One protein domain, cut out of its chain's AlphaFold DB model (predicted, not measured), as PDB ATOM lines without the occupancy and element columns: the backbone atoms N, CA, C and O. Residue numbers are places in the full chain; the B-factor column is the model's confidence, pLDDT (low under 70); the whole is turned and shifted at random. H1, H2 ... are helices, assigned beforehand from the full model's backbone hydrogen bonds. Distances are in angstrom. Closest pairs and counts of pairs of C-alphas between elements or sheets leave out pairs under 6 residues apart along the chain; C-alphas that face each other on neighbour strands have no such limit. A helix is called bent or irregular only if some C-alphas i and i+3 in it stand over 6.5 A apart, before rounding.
ATOM      1  N   VAL A 424      27.417 -36.033 -35.926       55.34
ATOM      2  CA  VAL A 424      26.758 -36.406 -34.665       55.34
ATOM      3  C   VAL A 424      26.770 -35.255 -33.647       55.34
ATOM      4  O   VAL A 424      25.755 -35.053 -32.963       55.34
ATOM      5  N   ASP A 425      27.848 -34.465 -33.598       61.19
ATOM      6  CA  ASP A 425      27.999 -33.305 -32.705       61.19
ATOM      7  C   ASP A 425      27.198 -32.064 -33.153       61.19
ATOM      8  O   ASP A 425      26.582 -31.386 -32.324       61.19
ATOM      9  N   GLN A 426      27.110 -31.788 -34.460       66.69
ATOM     10  CA  GLN A 426      26.339 -30.646 -34.992       66.69
ATOM     11  C   GLN A 426      24.824 -30.797 -34.764       66.69
ATOM     12  O   GLN A 426      24.101 -29.832 -34.478       66.69
ATOM     13  N   GLU A 427      24.324 -32.024 -34.854       68.38
ATOM     14  CA  GLU A 427      22.926 -32.354 -34.587       68.38
ATOM     15  C   GLU A 427      22.564 -32.229 -33.097       68.38
ATOM     16  O   GLU A 427      21.491 -31.721 -32.753       68.38
ATOM     17  N   LEU A 428      23.474 -32.628 -32.201       70.06
ATOM     18  CA  LEU A 428      23.326 -32.453 -30.752       70.06
ATOM     19  C   LEU A 428      23.245 -30.973 -30.370       70.06
ATOM     20  O   LEU A 428      22.377 -30.583 -29.582       70.06
ATOM     21  N   GLU A 429      24.108 -30.137 -30.949       72.69
ATOM     22  CA  GLU A 429      24.034 -28.687 -30.767       72.69
ATOM     23  C   GLU A 429      22.701 -28.113 -31.249       72.69
ATOM     24  O   GLU A 429      22.116 -27.257 -30.580       72.69
ATOM     25  N   SER A 430      22.184 -28.603 -32.374       75.00
ATOM     26  CA  SER A 430      20.908 -28.149 -32.932       75.00
ATOM     27  C   SER A 430      19.734 -28.466 -31.998       75.00
ATOM     28  O   SER A 430      18.902 -27.594 -31.732       75.00
ATOM     29  N   ILE A 431      19.700 -29.668 -31.407       71.56
ATOM     30  CA  ILE A 431      18.695 -30.038 -30.396       71.56
ATOM     31  C   ILE A 431      18.830 -29.155 -29.147       71.56
ATOM     32  O   ILE A 431      17.824 -28.667 -28.622       71.56
ATOM     33  N   ARG A 432      20.059 -28.882 -28.689       76.12
ATOM     34  CA  ARG A 432      20.310 -27.999 -27.537       76.12
ATOM     35  C   ARG A 432      19.835 -26.564 -27.794       76.12
ATOM     36  O   ARG A 432      19.165 -25.990 -26.935       76.12
ATOM     37  N   ARG A 433      20.103 -25.993 -28.972       78.00
ATOM     38  CA  ARG A 433      19.638 -24.641 -29.340       78.00
ATOM     39  C   ARG A 433      18.113 -24.541 -29.382       78.00
ATOM     40  O   ARG A 433      17.555 -23.548 -28.928       78.00
ATOM     41  N   ILE A 434      17.430 -25.567 -29.888       73.81
ATOM     42  CA  ILE A 434      15.968 -25.543 -30.037       73.81
ATOM     43  C   ILE A 434      15.254 -25.799 -28.701       73.81
ATOM     44  O   ILE A 434      14.285 -25.106 -28.395       73.81
ATOM     45  N   ALA A 435      15.712 -26.772 -27.907       70.81
ATOM     46  CA  ALA A 435      14.991 -27.236 -26.717       70.81
ATOM     47  C   ALA A 435      15.547 -26.693 -25.389       70.81
ATOM     48  O   ALA A 435      14.779 -26.424 -24.469       70.81
ATOM     49  N   VAL A 436      16.867 -26.521 -25.270       77.25
ATOM     50  CA  VAL A 436      17.529 -26.196 -23.992       77.25
ATOM     51  C   VAL A 436      17.763 -24.695 -23.840       77.25
ATOM     52  O   VAL A 436      17.505 -24.134 -22.774       77.25
ATOM     53  N   GLN A 437      18.205 -24.019 -24.903       77.19
ATOM     54  CA  GLN A 437      18.544 -22.593 -24.868       77.19
ATOM     55  C   GLN A 437      17.380 -21.682 -24.424       77.19
ATOM     56  O   GLN A 437      17.624 -20.800 -23.600       77.19
ATOM     57  N   PRO A 438      16.117 -21.883 -24.857       78.31
ATOM     58  CA  PRO A 438      15.000 -21.056 -24.388       78.31
ATOM     59  C   PRO A 438      14.759 -21.176 -22.877       78.31
ATOM     60  O   PRO A 438      14.444 -20.190 -22.213       78.31
ATOM     61  N   ILE A 439      14.954 -22.374 -22.319       79.56
ATOM     62  CA  ILE A 439      14.791 -22.642 -20.884       79.56
ATOM     63  C   ILE A 439      15.965 -22.038 -20.113       79.56
ATOM     64  O   ILE A 439      15.760 -21.387 -19.095       79.56
ATOM     65  N   ALA A 440      17.193 -22.173 -20.616       77.62
ATOM     66  CA  ALA A 440      18.353 -21.514 -20.022       77.62
ATOM     67  C   ALA A 440      18.173 -19.985 -19.959       77.62
ATOM     68  O   ALA A 440      18.389 -19.391 -18.906       77.62
ATOM     69  N   LEU A 441      17.694 -19.361 -21.041       78.94
ATOM     70  CA  LEU A 441      17.436 -17.918 -21.096       78.94
ATOM     71  C   LEU A 441      16.322 -17.471 -20.139       78.94
ATOM     72  O   LEU A 441      16.430 -16.401 -19.546       78.94
ATOM     73  N   LYS A 442      15.287 -18.296 -19.933       82.50
ATOM     74  CA  LYS A 442      14.192 -18.033 -18.981       82.50
ATOM     75  C   LYS A 442      14.690 -17.879 -17.537       82.50
ATOM     76  O   LYS A 442      14.173 -17.035 -16.816       82.50
ATOM     77  N   TYR A 443      15.678 -18.674 -17.123       81.75
ATOM     78  CA  TYR A 443      16.215 -18.672 -15.751       81.75
ATOM     79  C   TYR A 443      17.499 -17.843 -15.583       81.75
ATOM     80  O   TYR A 443      17.943 -17.622 -14.457       81.75
ATOM     81  N   MET A 444      18.094 -17.363 -16.679       80.31
ATOM     82  CA  MET A 444      19.344 -16.597 -16.666       80.31
ATOM     83  C   MET A 444      19.308 -15.342 -15.766       80.31
ATOM     84  O   MET A 444      20.293 -15.123 -15.058       80.31
ATOM     85  N   PRO A 445      18.227 -14.530 -15.725       82.69
ATOM     86  CA  PRO A 445      18.172 -13.355 -14.850       82.69
ATOM     87  C   PRO A 445      18.256 -13.719 -13.361       82.69
ATOM     88  O   PRO A 445      19.048 -13.128 -12.625       82.69
ATOM     89  N   ASP A 446      17.511 -14.745 -12.942       82.69
ATOM     90  CA  ASP A 446      17.492 -15.230 -11.557       82.69
ATOM     91  C   ASP A 446      18.854 -15.815 -11.151       82.69
ATOM     92  O   ASP A 446      19.320 -15.623 -10.026       82.69
ATOM     93  N   GLU A 447      19.537 -16.500 -12.076       82.06
ATOM     94  CA  GLU A 447      20.885 -17.023 -11.844       82.06
ATOM     95  C   GLU A 447      21.934 -15.922 -11.726       82.06
ATOM     96  O   GLU A 447      22.793 -15.989 -10.846       82.06
ATOM     97  N   GLN A 448      21.876 -14.900 -12.581       82.56
ATOM     98  CA  GLN A 448      22.776 -13.752 -12.498       82.56
ATOM     99  C   GLN A 448      22.572 -12.987 -11.189       82.56
ATOM    100  O   GLN A 448      23.549 -12.599 -10.543       82.56
ATOM    101  N   GLU A 449      21.324 -12.822 -10.752       83.62
ATOM    102  CA  GLU A 449      21.010 -12.186  -9.479       83.62
ATOM    103  C   GLU A 449      21.508 -13.018  -8.286       83.62
ATOM    104  O   GLU A 449      22.164 -12.480  -7.387       83.62
ATOM    105  N   ALA A 450      21.278 -14.334  -8.291       80.44
ATOM    106  CA  ALA A 450      21.760 -15.233  -7.246       80.44
ATOM    107  C   ALA A 450      23.298 -15.303  -7.196       80.44
ATOM    108  O   ALA A 450      23.873 -15.249  -6.109       80.44
ATOM    109  N   ARG A 451      23.985 -15.326  -8.350       83.06
ATOM    110  CA  ARG A 451      25.459 -15.263  -8.435       83.06
ATOM    111  C   ARG A 451      26.008 -13.930  -7.931       83.06
ATOM    112  O   ARG A 451      26.977 -13.916  -7.175       83.06
ATOM    113  N   LYS A 452      25.371 -12.809  -8.283       85.75
ATOM    114  CA  LYS A 452      25.761 -11.476  -7.797       85.75
ATOM    115  C   LYS A 452      25.630 -11.375  -6.275       85.75
ATOM    116  O   LYS A 452      26.520 -10.847  -5.615       85.75
ATOM    117  N   ARG A 453      24.550 -11.925  -5.711       82.50
ATOM    118  CA  ARG A 453      24.326 -11.990  -4.258       82.50
ATOM    119  C   ARG A 453      25.310 -12.933  -3.556       82.50
ATOM    120  O   ARG A 453      25.807 -12.583  -2.490       82.50
ATOM    121  N   LEU A 454      25.650 -14.072  -4.167       82.31
ATOM    122  CA  LEU A 454      26.670 -15.004  -3.669       82.31
ATOM    123  C   LEU A 454      28.058 -14.345  -3.599       82.31
ATOM    124  O   LEU A 454      28.719 -14.433  -2.567       82.31
ATOM    125  N   GLY A 455      28.474 -13.645  -4.661       80.44
ATOM    126  CA  GLY A 455      29.762 -12.944  -4.714       80.44
ATOM    127  C   GLY A 455      29.862 -11.753  -3.752       80.44
ATOM    128  O   GLY A 455      30.943 -11.461  -3.250       80.44
ATOM    129  N   ALA A 456      28.738 -11.094  -3.450       79.81
ATOM    130  CA  ALA A 456      28.675  -9.975  -2.507       79.81
ATOM    131  C   ALA A 456      28.529 -10.407  -1.033       79.81
ATOM    132  O   ALA A 456      28.773  -9.605  -0.131       79.81
ATOM    133  N   ALA A 457      28.127 -11.652  -0.761       79.19
ATOM    134  CA  ALA A 457      27.943 -12.145   0.598       79.19
ATOM    135  C   ALA A 457      29.297 -12.391   1.286       79.19
ATOM    136  O   ALA A 457      30.120 -13.172   0.804       79.19
ATOM    137  N   GLN A 458      29.519 -11.757   2.439       71.75
ATOM    138  CA  GLN A 458      30.680 -12.022   3.303       71.75
ATOM    139  C   GLN A 458      30.376 -13.108   4.348       71.75
ATOM    140  O   GLN A 458      31.250 -13.908   4.678       71.75
ATOM    141  N   ASP A 459      29.118 -13.209   4.787       84.94
ATOM    142  CA  ASP A 459      28.684 -14.197   5.774       84.94
ATOM    143  C   ASP A 459      28.543 -15.602   5.185       84.94
ATOM    144  O   ASP A 459      27.842 -15.830   4.191       84.94
ATOM    145  N   ARG A 460      29.140 -16.581   5.871       80.56
ATOM    146  CA  ARG A 460      29.114 -18.002   5.488       80.56
ATOM    147  C   ARG A 460      27.692 -18.553   5.341       80.56
ATOM    148  O   ARG A 460      27.400 -19.210   4.347       80.56
ATOM    149  N   MET A 461      26.789 -18.233   6.272       78.44
ATOM    150  CA  MET A 461      25.385 -18.667   6.190       78.44
ATOM    151  C   MET A 461      24.659 -18.103   4.961       78.44
ATOM    152  O   MET A 461      23.843 -18.795   4.353       78.44
ATOM    153  N   MET A 462      24.963 -16.863   4.566       75.94
ATOM    154  CA  MET A 462      24.353 -16.235   3.392       75.94
ATOM    155  C   MET A 462      24.904 -16.828   2.093       75.94
ATOM    156  O   MET A 462      24.129 -17.109   1.181       75.94
ATOM    157  N   ARG A 463      26.209 -17.129   2.034       78.69
ATOM    158  CA  ARG A 463      26.806 -17.884   0.918       78.69
ATOM    159  C   ARG A 463      26.172 -19.265   0.754       78.69
ATOM    160  O   ARG A 463      25.769 -19.622  -0.347       78.69
ATOM    161  N   GLU A 464      26.005 -20.011   1.845       80.19
ATOM    162  CA  GLU A 464      25.365 -21.336   1.822       80.19
ATOM    163  C   GLU A 464      23.890 -21.280   1.394       80.19
ATOM    164  O   GLU A 464      23.377 -22.234   0.803       80.19
ATOM    165  N   ARG A 465      23.191 -20.178   1.686       80.69
ATOM    166  CA  ARG A 465      21.818 -19.949   1.226       80.69
ATOM    167  C   ARG A 465      21.768 -19.669  -0.277       80.69
ATOM    168  O   ARG A 465      21.039 -20.357  -0.981       80.69
ATOM    169  N   TYR A 466      22.580 -18.742  -0.782       81.94
ATOM    170  CA  TYR A 466      22.606 -18.425  -2.215       81.94
ATOM    171  C   TYR A 466      23.132 -19.587  -3.073       81.94
ATOM    172  O   TYR A 466      22.636 -19.805  -4.177       81.94
ATOM    173  N   ALA A 467      24.056 -20.400  -2.552       79.12
ATOM    174  CA  ALA A 467      24.486 -21.639  -3.203       79.12
ATOM    175  C   ALA A 467      23.342 -22.669  -3.299       79.12
ATOM    176  O   ALA A 467      23.175 -23.330  -4.326       79.12
ATOM    177  N   ARG A 468      22.507 -22.780  -2.254       82.81
ATOM    178  CA  ARG A 468      21.288 -23.608  -2.284       82.81
ATOM    179  C   ARG A 468      20.262 -23.087  -3.288       82.81
ATOM    180  O   ARG A 468      19.659 -23.897  -3.990       82.81
ATOM    181  N   ASP A 469      20.102 -21.771  -3.394       81.81
ATOM    182  CA  ASP A 469      19.198 -21.152  -4.367       81.81
ATOM    183  C   ASP A 469      19.660 -21.422  -5.812       81.81
ATOM    184  O   ASP A 469      18.856 -21.848  -6.640       81.81
ATOM    185  N   LEU A 470      20.965 -21.308  -6.099       80.44
ATOM    186  CA  LEU A 470      21.544 -21.678  -7.400       80.44
ATOM    187  C   LEU A 470      21.351 -23.164  -7.725       80.44
ATOM    188  O   LEU A 470      20.934 -23.515  -8.829       80.44
ATOM    189  N   LYS A 471      21.578 -24.051  -6.748       84.00
ATOM    190  CA  LYS A 471      21.336 -25.493  -6.912       84.00
ATOM    191  C   LYS A 471      19.858 -25.798  -7.182       84.00
ATOM    192  O   LYS A 471      19.544 -26.666  -7.996       84.00
ATOM    193  N   SER A 472      18.949 -25.072  -6.532       84.00
ATOM    194  CA  SER A 472      17.502 -25.174  -6.751       84.00
ATOM    195  C   SER A 472      17.106 -24.723  -8.161       84.00
ATOM    196  O   SER A 472      16.341 -25.414  -8.833       84.00
ATOM    197  N   LEU A 473      17.671 -23.616  -8.656       81.94
ATOM    198  CA  LEU A 473      17.454 -23.134 -10.027       81.94
ATOM    199  C   LEU A 473      17.964 -24.131 -11.076       81.94
ATOM    200  O   LEU A 473      17.254 -24.425 -12.040       81.94
ATOM    201  N   TYR A 474      19.137 -24.733 -10.859       81.50
ATOM    202  CA  TYR A 474      19.648 -25.806 -11.718       81.50
ATOM    203  C   TYR A 474      18.723 -27.038 -11.729       81.50
ATOM    204  O   TYR A 474      18.406 -27.581 -12.791       81.50
ATOM    205  N   GLY A 475      18.213 -27.441 -10.560       82.31
ATOM    206  CA  GLY A 475      17.222 -28.515 -10.439       82.31
ATOM    207  C   GLY A 475      15.919 -28.223 -11.195       82.31
ATOM    208  O   GLY A 475      15.373 -29.101 -11.858       82.31
ATOM    209  N   LYS A 476      15.443 -26.973 -11.169       85.06
ATOM    210  CA  LYS A 476      14.254 -26.554 -11.930       85.06
ATOM    211  C   LYS A 476      14.490 -26.602 -13.442       85.06
ATOM    212  O   LYS A 476      13.648 -27.138 -14.158       85.06
ATOM    213  N   LYS A 477      15.646 -26.120 -13.919       83.75
ATOM    214  CA  LYS A 477      16.026 -26.172 -15.345       83.75
ATOM    215  C   LYS A 477      16.069 -27.602 -15.876       83.75
ATOM    216  O   LYS A 477      15.476 -27.903 -16.907       83.75
ATOM    217  N   THR A 478      16.752 -28.487 -15.155       82.69
ATOM    218  CA  THR A 478      16.889 -29.899 -15.545       82.69
ATOM    219  C   THR A 478      15.543 -30.625 -15.544       82.69
ATOM    220  O   THR A 478      15.258 -31.376 -16.479       82.69
ATOM    221  N   ALA A 479      14.677 -30.353 -14.563       84.38
ATOM    222  CA  ALA A 479      13.327 -30.909 -14.515       84.38
ATOM    223  C   ALA A 479      12.447 -30.432 -15.686       84.38
ATOM    224  O   ALA A 479      11.773 -31.251 -16.309       84.38
ATOM    225  N   GLU A 480      12.481 -29.139 -16.029       84.38
ATOM    226  CA  GLU A 480      11.694 -28.583 -17.142       84.38
ATOM    227  C   GLU A 480      12.164 -29.131 -18.502       84.38
ATOM    228  O   GLU A 480      11.340 -29.561 -19.310       84.38
ATOM    229  N   VAL A 481      13.482 -29.228 -18.722       82.56
ATOM    230  CA  VAL A 481      14.064 -29.847 -19.930       82.56
ATOM    231  C   VAL A 481      13.649 -31.315 -20.049       82.56
ATOM    232  O   VAL A 481      13.239 -31.761 -21.119       82.56
ATOM    233  N   THR A 482      13.698 -32.060 -18.944       84.56
ATOM    234  CA  THR A 482      13.314 -33.479 -18.907       84.56
ATOM    235  C   THR A 482      11.825 -33.666 -19.216       84.56
ATOM    236  O   THR A 482      11.456 -34.536 -20.006       84.56
ATOM    237  N   ALA A 483      10.959 -32.817 -18.655       85.44
ATOM    238  CA  ALA A 483       9.517 -32.861 -18.894       85.44
ATOM    239  C   ALA A 483       9.155 -32.566 -20.359       85.44
ATOM    240  O   ALA A 483       8.326 -33.268 -20.951       85.44
ATOM    241  N   ILE A 484       9.805 -31.568 -20.962       84.62
ATOM    242  CA  ILE A 484       9.630 -31.230 -22.378       84.62
ATOM    243  C   ILE A 484      10.127 -32.368 -23.269       84.62
ATOM    244  O   ILE A 484       9.420 -32.760 -24.195       84.62
ATOM    245  N   TYR A 485      11.291 -32.948 -22.967       85.62
ATOM    246  CA  TYR A 485      11.857 -34.046 -23.749       85.62
ATOM    247  C   TYR A 485      10.970 -35.299 -23.730       85.62
ATOM    248  O   TYR A 485      10.691 -35.875 -24.780       85.62
ATOM    249  N   HIS A 486      10.456 -35.702 -22.564       85.75
ATOM    250  CA  HIS A 486       9.535 -36.841 -22.477       85.75
ATOM    251  C   HIS A 486       8.204 -36.576 -23.183       85.75
ATOM    252  O   HIS A 486       7.672 -37.466 -23.848       85.75
ATOM    253  N   SER A 487       7.686 -35.350 -23.084       85.50
ATOM    254  CA  SER A 487       6.463 -34.955 -23.783       85.50
ATOM    255  C   SER A 487       6.657 -34.958 -25.302       85.50
ATOM    256  O   SER A 487       5.786 -35.434 -26.025       85.50
ATOM    257  N   LEU A 488       7.815 -34.495 -25.783       84.31
ATOM    258  CA  LEU A 488       8.198 -34.534 -27.192       84.31
ATOM    259  C   LEU A 488       8.361 -35.974 -27.692       84.31
ATOM    260  O   LEU A 488       7.854 -36.311 -28.756       84.31
ATOM    261  N   LEU A 489       9.004 -36.848 -26.915       86.00
ATOM    262  CA  LEU A 489       9.128 -38.266 -27.252       86.00
ATOM    263  C   LEU A 489       7.752 -38.944 -27.345       86.00
ATOM    264  O   LEU A 489       7.499 -39.701 -28.279       86.00
ATOM    265  N   GLY A 490       6.849 -38.647 -26.407       85.25
ATOM    266  CA  GLY A 490       5.462 -39.114 -26.460       85.25
ATOM    267  C   GLY A 490       4.711 -38.580 -27.681       85.25
ATOM    268  O   GLY A 490       3.962 -39.319 -28.308       85.25
ATOM    269  N   MET A 491       4.945 -37.320 -28.057       83.94
ATOM    270  CA  MET A 491       4.388 -36.703 -29.266       83.94
ATOM    271  C   MET A 491       4.863 -37.397 -30.544       83.94
ATOM    272  O   MET A 491       4.057 -37.689 -31.422       83.94
ATOM    273  N   LEU A 492       6.155 -37.711 -30.631       83.62
ATOM    274  CA  LEU A 492       6.757 -38.375 -31.788       83.62
ATOM    275  C   LEU A 492       6.319 -39.834 -31.949       83.62
ATOM    276  O   LEU A 492       6.288 -40.314 -33.083       83.62
ATOM    277  N   LYS A 493       5.996 -40.521 -30.845       82.94
ATOM    278  CA  LYS A 493       5.418 -41.876 -30.850       82.94
ATOM    279  C   LYS A 493       3.944 -41.867 -31.244       82.94
ATOM    280  O   LYS A 493       3.524 -42.681 -32.055       82.94
ATOM    281  N   ASP A 494       3.166 -40.927 -30.715       78.00
ATOM    282  CA  ASP A 494       1.762 -40.781 -31.109       78.00
ATOM    283  C   ASP A 494       1.650 -40.394 -32.599       78.00
ATOM    284  O   ASP A 494       0.764 -40.879 -33.296       78.00
ATOM    285  N   GLU A 495       2.585 -39.592 -33.127       78.88
ATOM    286  CA  GLU A 495       2.658 -39.260 -34.559       78.88
ATOM    287  C   GLU A 495       2.948 -40.489 -35.435       78.88
ATOM    288  O   GLU A 495       2.403 -40.610 -36.529       78.88
ATOM    289  N   GLU A 496       3.777 -41.416 -34.954       77.00
ATOM    290  CA  GLU A 496       4.081 -42.679 -35.636       77.00
ATOM    291  C   GLU A 496       2.868 -43.621 -35.661       77.00
ATOM    292  O   GLU A 496       2.614 -44.287 -36.662       77.00
ATOM    293  N   LEU A 497       2.075 -43.629 -34.586       68.56
ATOM    294  CA  LEU A 497       0.882 -44.468 -34.462       68.56
ATOM    295  C   LEU A 497      -0.310 -43.957 -35.283       68.56
ATOM    296  O   LEU A 497      -1.092 -44.762 -35.784       68.56
ATOM    297  N   VAL A 498      -0.482 -42.636 -35.380       68.38
ATOM    298  CA  VAL A 498      -1.684 -42.014 -35.976       68.38
ATOM    299  C   VAL A 498      -1.402 -41.471 -37.392       68.38
ATOM    300  O   VAL A 498      -2.327 -41.186 -38.156       68.38
ATOM    301  N   GLY A 499      -0.126 -41.363 -37.774       62.09
ATOM    302  CA  GLY A 499       0.330 -40.809 -39.047       62.09
ATOM    303  C   GLY A 499       0.589 -39.298 -38.992       62.09
ATOM    304  O   GLY A 499      -0.014 -38.556 -38.208       62.09
ATOM    305  N   ARG A 500       1.502 -38.826 -39.858       65.56
ATOM    306  CA  ARG A 500       1.897 -37.409 -39.960       65.56
ATOM    307  C   ARG A 500       0.668 -36.525 -40.209       65.56
ATOM    308  O   ARG A 500      -0.051 -36.722 -41.180       65.56
ATOM    309  N   GLY A 501       0.439 -35.542 -39.335       62.34
ATOM    310  CA  GLY A 501      -0.660 -34.570 -39.455       62.34
ATOM    311  C   GLY A 501      -1.962 -34.928 -38.725       62.34
ATOM    312  O   GLY A 501      -2.770 -34.034 -38.488       62.34
ATOM    313  N   ASN A 502      -2.131 -36.174 -38.269       70.38
ATOM    314  CA  ASN A 502      -3.335 -36.621 -37.544       70.38
ATOM    315  C   ASN A 502      -3.181 -36.573 -36.015       70.38
ATOM    316  O   ASN A 502      -3.990 -37.121 -35.262       70.38
ATOM    317  N   LEU A 503      -2.118 -35.930 -35.537       79.19
ATOM    318  CA  LEU A 503      -1.800 -35.857 -34.123       79.19
ATOM    319  C   LEU A 503      -2.779 -34.931 -33.379       79.19
ATOM    320  O   LEU A 503      -2.971 -33.770 -33.747       79.19
ATOM    321  N   ASN A 504      -3.340 -35.403 -32.262       79.00
ATOM    322  CA  ASN A 504      -4.152 -34.564 -31.383       79.00
ATOM    323  C   ASN A 504      -3.278 -33.568 -30.595       79.00
ATOM    324  O   ASN A 504      -2.841 -33.838 -29.475       79.00
ATOM    325  N   LEU A 505      -3.072 -32.380 -31.168       79.31
ATOM    326  CA  LEU A 505      -2.259 -31.311 -30.577       79.31
ATOM    327  C   LEU A 505      -2.774 -30.817 -29.215       79.31
ATOM    328  O   LEU A 505      -1.986 -30.300 -28.431       79.31
ATOM    329  N   LYS A 506      -4.056 -31.018 -28.874       81.06
ATOM    330  CA  LYS A 506      -4.616 -30.590 -27.574       81.06
ATOM    331  C   LYS A 506      -4.030 -31.353 -26.379       81.06
ATOM    332  O   LYS A 506      -4.186 -30.909 -25.246       81.06
ATOM    333  N   LYS A 507      -3.377 -32.496 -26.621       80.88
ATOM    334  CA  LYS A 507      -2.749 -33.342 -25.594       80.88
ATOM    335  C   LYS A 507      -1.390 -32.804 -25.122       80.88
ATOM    336  O   LYS A 507      -0.925 -33.198 -24.056       80.88
ATOM    337  N   TYR A 508      -0.756 -31.916 -25.891       83.62
ATOM    338  CA  TYR A 508       0.617 -31.469 -25.652       83.62
ATOM    339  C   TYR A 508       0.683 -29.989 -25.287       83.62
ATOM    340  O   TYR A 508      -0.128 -29.175 -25.727       83.62
ATOM    341  N   GLN A 509       1.678 -29.630 -24.477       83.06
ATOM    342  CA  GLN A 509       1.925 -28.235 -24.125       83.06
ATOM    343  C   GLN A 509       2.373 -27.434 -25.362       83.06
ATOM    344  O   GLN A 509       3.124 -27.968 -26.183       83.06
ATOM    345  N   PRO A 510       2.016 -26.139 -25.474       81.69
ATOM    346  CA  PRO A 510       2.414 -25.294 -26.605       81.69
ATOM    347  C   PRO A 510       3.924 -25.288 -26.871       81.69
ATOM    348  O   PRO A 510       4.348 -25.396 -28.017       81.69
ATOM    349  N   ALA A 511       4.739 -25.272 -25.811       78.25
ATOM    350  CA  ALA A 511       6.196 -25.318 -25.917       78.25
ATOM    351  C   ALA A 511       6.711 -26.599 -26.604       78.25
ATOM    352  O   ALA A 511       7.656 -26.549 -27.382       78.25
ATOM    353  N   VAL A 512       6.065 -27.744 -26.358       83.25
ATOM    354  CA  VAL A 512       6.424 -29.036 -26.969       83.25
ATOM    355  C   VAL A 512       6.051 -29.047 -28.451       83.25
ATOM    356  O   VAL A 512       6.827 -29.518 -29.280       83.25
ATOM    357  N   ILE A 513       4.894 -28.471 -28.791       82.56
ATOM    358  CA  ILE A 513       4.417 -28.344 -30.174       82.56
ATOM    359  C   ILE A 513       5.346 -27.432 -30.984       82.56
ATOM    360  O   ILE A 513       5.701 -27.756 -32.116       82.56
ATOM    361  N   ASP A 514       5.769 -26.307 -30.408       81.38
ATOM    362  CA  ASP A 514       6.690 -25.380 -31.068       81.38
ATOM    363  C   ASP A 514       8.073 -25.999 -31.289       81.38
ATOM    364  O   ASP A 514       8.678 -25.789 -32.342       81.38
ATOM    365  N   ILE A 515       8.557 -26.808 -30.341       83.19
ATOM    366  CA  ILE A 515       9.803 -27.569 -30.500       83.19
ATOM    367  C   ILE A 515       9.653 -28.621 -31.605       83.19
ATOM    368  O   ILE A 515      10.507 -28.693 -32.486       83.19
ATOM    369  N   HIS A 516       8.556 -29.386 -31.622       84.06
ATOM    370  CA  HIS A 516       8.284 -30.387 -32.664       84.06
ATOM    371  C   HIS A 516       8.283 -29.784 -34.075       84.06
ATOM    372  O   HIS A 516       8.878 -30.359 -34.985       84.06
ATOM    373  N   LYS A 517       7.694 -28.593 -34.247       83.56
ATOM    374  CA  LYS A 517       7.662 -27.873 -35.534       83.56
ATOM    375  C   LYS A 517       9.032 -27.382 -36.002       83.56
ATOM    376  O   LYS A 517       9.244 -27.247 -37.202       83.56
ATOM    377  N   ARG A 518       9.938 -27.069 -35.072       81.38
ATOM    378  CA  ARG A 518      11.283 -26.544 -35.373       81.38
ATOM    379  C   ARG A 518      12.315 -27.643 -35.614       81.38
ATOM    380  O   ARG A 518      13.390 -27.345 -36.124       81.38
ATOM    381  N   LEU A 519      12.011 -28.885 -35.238       81.69
ATOM    382  CA  LEU A 519      12.913 -30.017 -35.422       81.69
ATOM    383  C   LEU A 519      12.832 -30.568 -36.859       81.69
ATOM    384  O   LEU A 519      11.743 -30.938 -37.302       81.69
ATOM    385  N   PRO A 520      13.964 -30.688 -37.573       79.88
ATOM    386  CA  PRO A 520      14.058 -31.449 -38.815       79.88
ATOM    387  C   PRO A 520      13.717 -32.930 -38.605       79.88
ATOM    388  O   PRO A 520      13.929 -33.473 -37.518       79.88
ATOM    389  N   GLU A 521      13.257 -33.613 -39.657       76.50
ATOM    390  CA  GLU A 521      12.878 -35.034 -39.582       76.50
ATOM    391  C   GLU A 521      14.031 -35.946 -39.128       76.50
ATOM    392  O   GLU A 521      13.802 -36.829 -38.304       76.50
ATOM    393  N   GLY A 522      15.274 -35.677 -39.551       77.62
ATOM    394  CA  GLY A 522      16.450 -36.425 -39.080       77.62
ATOM    395  C   GLY A 522      16.645 -36.345 -37.558       77.62
ATOM    396  O   GLY A 522      16.878 -37.356 -36.899       77.62
ATOM    397  N   LEU A 523      16.417 -35.168 -36.957       76.00
ATOM    398  CA  LEU A 523      16.507 -34.996 -35.501       76.00
ATOM    399  C   LEU A 523      15.331 -35.654 -34.770       76.00
ATOM    400  O   LEU A 523      15.508 -36.180 -33.670       76.00
ATOM    401  N   LYS A 524      14.133 -35.663 -35.370       81.81
ATOM    402  CA  LYS A 524      12.976 -36.382 -34.814       81.81
ATOM    403  C   LYS A 524      13.233 -37.887 -34.763       81.81
ATOM    404  O   LYS A 524      12.942 -38.512 -33.745       81.81
ATOM    405  N   GLU A 525      13.806 -38.469 -35.815       78.38
ATOM    406  CA  GLU A 525      14.179 -39.888 -35.827       78.38
ATOM    407  C   GLU A 525      15.249 -40.223 -34.792       78.38
ATOM    408  O   GLU A 525      15.132 -41.233 -34.091       78.38
ATOM    409  N   ARG A 526      16.251 -39.354 -34.631       77.06
ATOM    410  CA  ARG A 526      17.285 -39.531 -33.610       77.06
ATOM    411  C   ARG A 526      16.704 -39.520 -32.196       77.06
ATOM    412  O   ARG A 526      17.033 -40.398 -31.404       77.06
ATOM    413  N   ILE A 527      15.770 -38.610 -31.898       79.50
ATOM    414  CA  ILE A 527      15.053 -38.580 -30.609       79.50
ATOM    415  C   ILE A 527      14.228 -39.860 -30.383       79.50
ATOM    416  O   ILE A 527      14.109 -40.304 -29.244       79.50
ATOM    417  N   ARG A 528      13.683 -40.485 -31.439       79.06
ATOM    418  CA  ARG A 528      12.950 -41.762 -31.321       79.06
ATOM    419  C   ARG A 528      13.871 -42.943 -30.991       79.06
ATOM    420  O   ARG A 528      13.487 -43.790 -30.184       79.06
ATOM    421  N   LYS A 529      15.044 -43.019 -31.629       76.62
ATOM    422  CA  LYS A 529      15.942 -44.188 -31.579       76.62
ATOM    423  C   LYS A 529      16.948 -44.138 -30.424       76.62
ATOM    424  O   LYS A 529      17.238 -45.171 -29.824       76.62
ATOM    425  N   ASP A 530      17.462 -42.959 -30.085       77.31
ATOM    426  CA  ASP A 530      18.546 -42.812 -29.112       77.31
ATOM    427  C   ASP A 530      18.019 -42.572 -27.686       77.31
ATOM    428  O   ASP A 530      17.648 -41.464 -27.291       77.31
ATOM    429  N   ARG A 531      18.035 -43.637 -26.871       66.50
ATOM    430  CA  ARG A 531      17.640 -43.596 -25.451       66.50
ATOM    431  C   ARG A 531      18.631 -42.829 -24.562       66.50
ATOM    432  O   ARG A 531      18.274 -42.479 -23.437       66.50
ATOM    433  N   GLN A 532      19.865 -42.596 -25.014       73.44
ATOM    434  CA  GLN A 532      20.902 -41.894 -24.247       73.44
ATOM    435  C   GLN A 532      20.958 -40.394 -24.556       73.44
ATOM    436  O   GLN A 532      21.500 -39.632 -23.754       73.44
ATOM    437  N   LEU A 533      20.313 -39.953 -25.637       77.94
ATOM    438  CA  LEU A 533      20.300 -38.569 -26.103       77.94
ATOM    439  C   LEU A 533      19.897 -37.556 -25.022       77.94
ATOM    440  O   LEU A 533      20.503 -36.492 -24.927       77.94
ATOM    441  N   LEU A 534      18.930 -37.885 -24.157       76.31
ATOM    442  CA  LEU A 534      18.535 -37.017 -23.040       76.31
ATOM    443  C   LEU A 534      19.709 -36.717 -22.095       76.31
ATOM    444  O   LEU A 534      19.864 -35.579 -21.658       76.31
ATOM    445  N   LYS A 535      20.562 -37.708 -21.799       75.88
ATOM    446  CA  LYS A 535      21.745 -37.496 -20.950       75.88
ATOM    447  C   LYS A 535      22.724 -36.541 -21.625       75.88
ATOM    448  O   LYS A 535      23.181 -35.600 -20.982       75.88
ATOM    449  N   SER A 536      22.976 -36.723 -22.920       74.94
ATOM    450  CA  SER A 536      23.859 -35.855 -23.708       74.94
ATOM    451  C   SER A 536      23.304 -34.433 -23.843       74.94
ATOM    452  O   SER A 536      24.050 -33.460 -23.777       74.94
ATOM    453  N   VAL A 537      21.986 -34.267 -23.965       73.69
ATOM    454  CA  VAL A 537      21.323 -32.951 -23.981       73.69
ATOM    455  C   VAL A 537      21.470 -32.247 -22.628       73.69
ATOM    456  O   VAL A 537      21.798 -31.062 -22.593       73.69
ATOM    457  N   LEU A 538      21.301 -32.978 -21.521       74.25
ATOM    458  CA  LEU A 538      21.439 -32.444 -20.162       74.25
ATOM    459  C   LEU A 538      22.892 -32.124 -19.779       74.25
ATOM    460  O   LEU A 538      23.110 -31.177 -19.035       74.25
ATOM    461  N   GLN A 539      23.884 -32.844 -20.312       69.50
ATOM    462  CA  GLN A 539      25.308 -32.534 -20.098       69.50
ATOM    463  C   GLN A 539      25.713 -31.151 -20.634       69.50
ATOM    464  O   GLN A 539      26.673 -30.569 -20.144       69.50
ATOM    465  N   GLY A 540      24.973 -30.601 -21.605       59.28
ATOM    466  CA  GLY A 540      25.182 -29.239 -22.110       59.28
ATOM    467  C   GLY A 540      24.646 -28.131 -21.195       59.28
ATOM    468  O   GLY A 540      24.863 -26.957 -21.481       59.28
ATOM    469  N   LEU A 541      23.933 -28.475 -20.116       65.44
ATOM    470  CA  LEU A 541      23.584 -27.542 -19.046       65.44
ATOM    471  C   LEU A 541      24.745 -27.526 -18.051       65.44
ATOM    472  O   LEU A 541      24.786 -28.366 -17.147       65.44
TER     473      LEU A 541
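This is residues 424 to 541 of the 546 residues of an uncharacterized protein of candidate division Zixibacteria bacterium (UniProt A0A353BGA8). One very long straight helix, H2, makes the long axis; H1b, the second arm of the bent helix H1, folds back beside its first part as a helical hairpin, while the first arm, H1a, crosses H2 near its middle. Three short helices, H3, H4 and H5, pack round the other part of H2, H3 and H5 also meeting H1a. The printed part has 118 residues with five named helices, H1 to H5 in order along the chain, and no named strand; the class is all helix. The whole is loose, with a radius of gyration of the C-alphas of 17.5 A, and elongated, spanning 59 by 32 by 19 A.

Find C-alpha 460 at (29.114, -18.002, 5.488); from there H2 runs 57.0 A to C-alpha 498 at (-1.684, -42.014, -35.976). Before it lies H1, residues 424 to 456, by its hydrogen bonds assigned as one helix but bent: C-alphas 442 and 445 are 7.4 A apart. Its arm H1a, residues 424 to 442, begins at (26.758, -36.406, -34.665) and measures 27.2 A; it is irregular, with C-alphas 435 and 438 6.6 A apart, and has a kink of 41 degrees near residue 435. Its arm H1b, residues 445 to 456, measures 16.6 A. After H2 come H3, residues 510 to 518, H4, residues 521 to 529, and H5, residues 533 to 539, which ends at C-alpha 539, (25.308, -32.534, -20.098).

Start at H2, the hub, touching four other helices. Its residues 462 to 473 touch H1b, closest at the C-alphas of Leu 454 and Arg 463, 5.4 A; this hairpin has a shallow tilt of 21 degrees, opposite ways. Farther along, H2 touches H1a at a steep tilt of 58 degrees, through residues 435 to 440 of H1a; the closest C-alphas, Val 436 and Val 481, are 6.5 A apart. H5 touches H2 at a shallow tilt of 17 degrees, opposite ways, with the C-alphas of Thr 478 and Leu 538 closest at 7.0 A. H3 touches H2 at a steep tilt of 64 degrees, closest at Leu 488 and Val 512, their C-alphas 5.8 A apart. H4 touches H2 about perpendicular, at 77 degrees, closest at the C-alphas of Leu 489 and Arg 528, 6.6 A. H5 also touches H1a, the closest C-alphas being Arg 432 and Val 537, 6.2 A. H1b is apart from H3, H4 and H5. Every O i to N i+4 pair is within hydrogen-bond range in H1b, H2, H3, H4 and H5, and 12 of 15 in H1a.

The two farthest C-alphas, Gln 458 and Gly 499, are 59.5 A apart. The printed part has no cut. The link from H2 to H3, 11 residues, is long; the other links are tight. Look for pLDDT under 70 at residues 424 to 427, 497 to 501, 531 and 539 to 541; the mean of the printed part is 78.4.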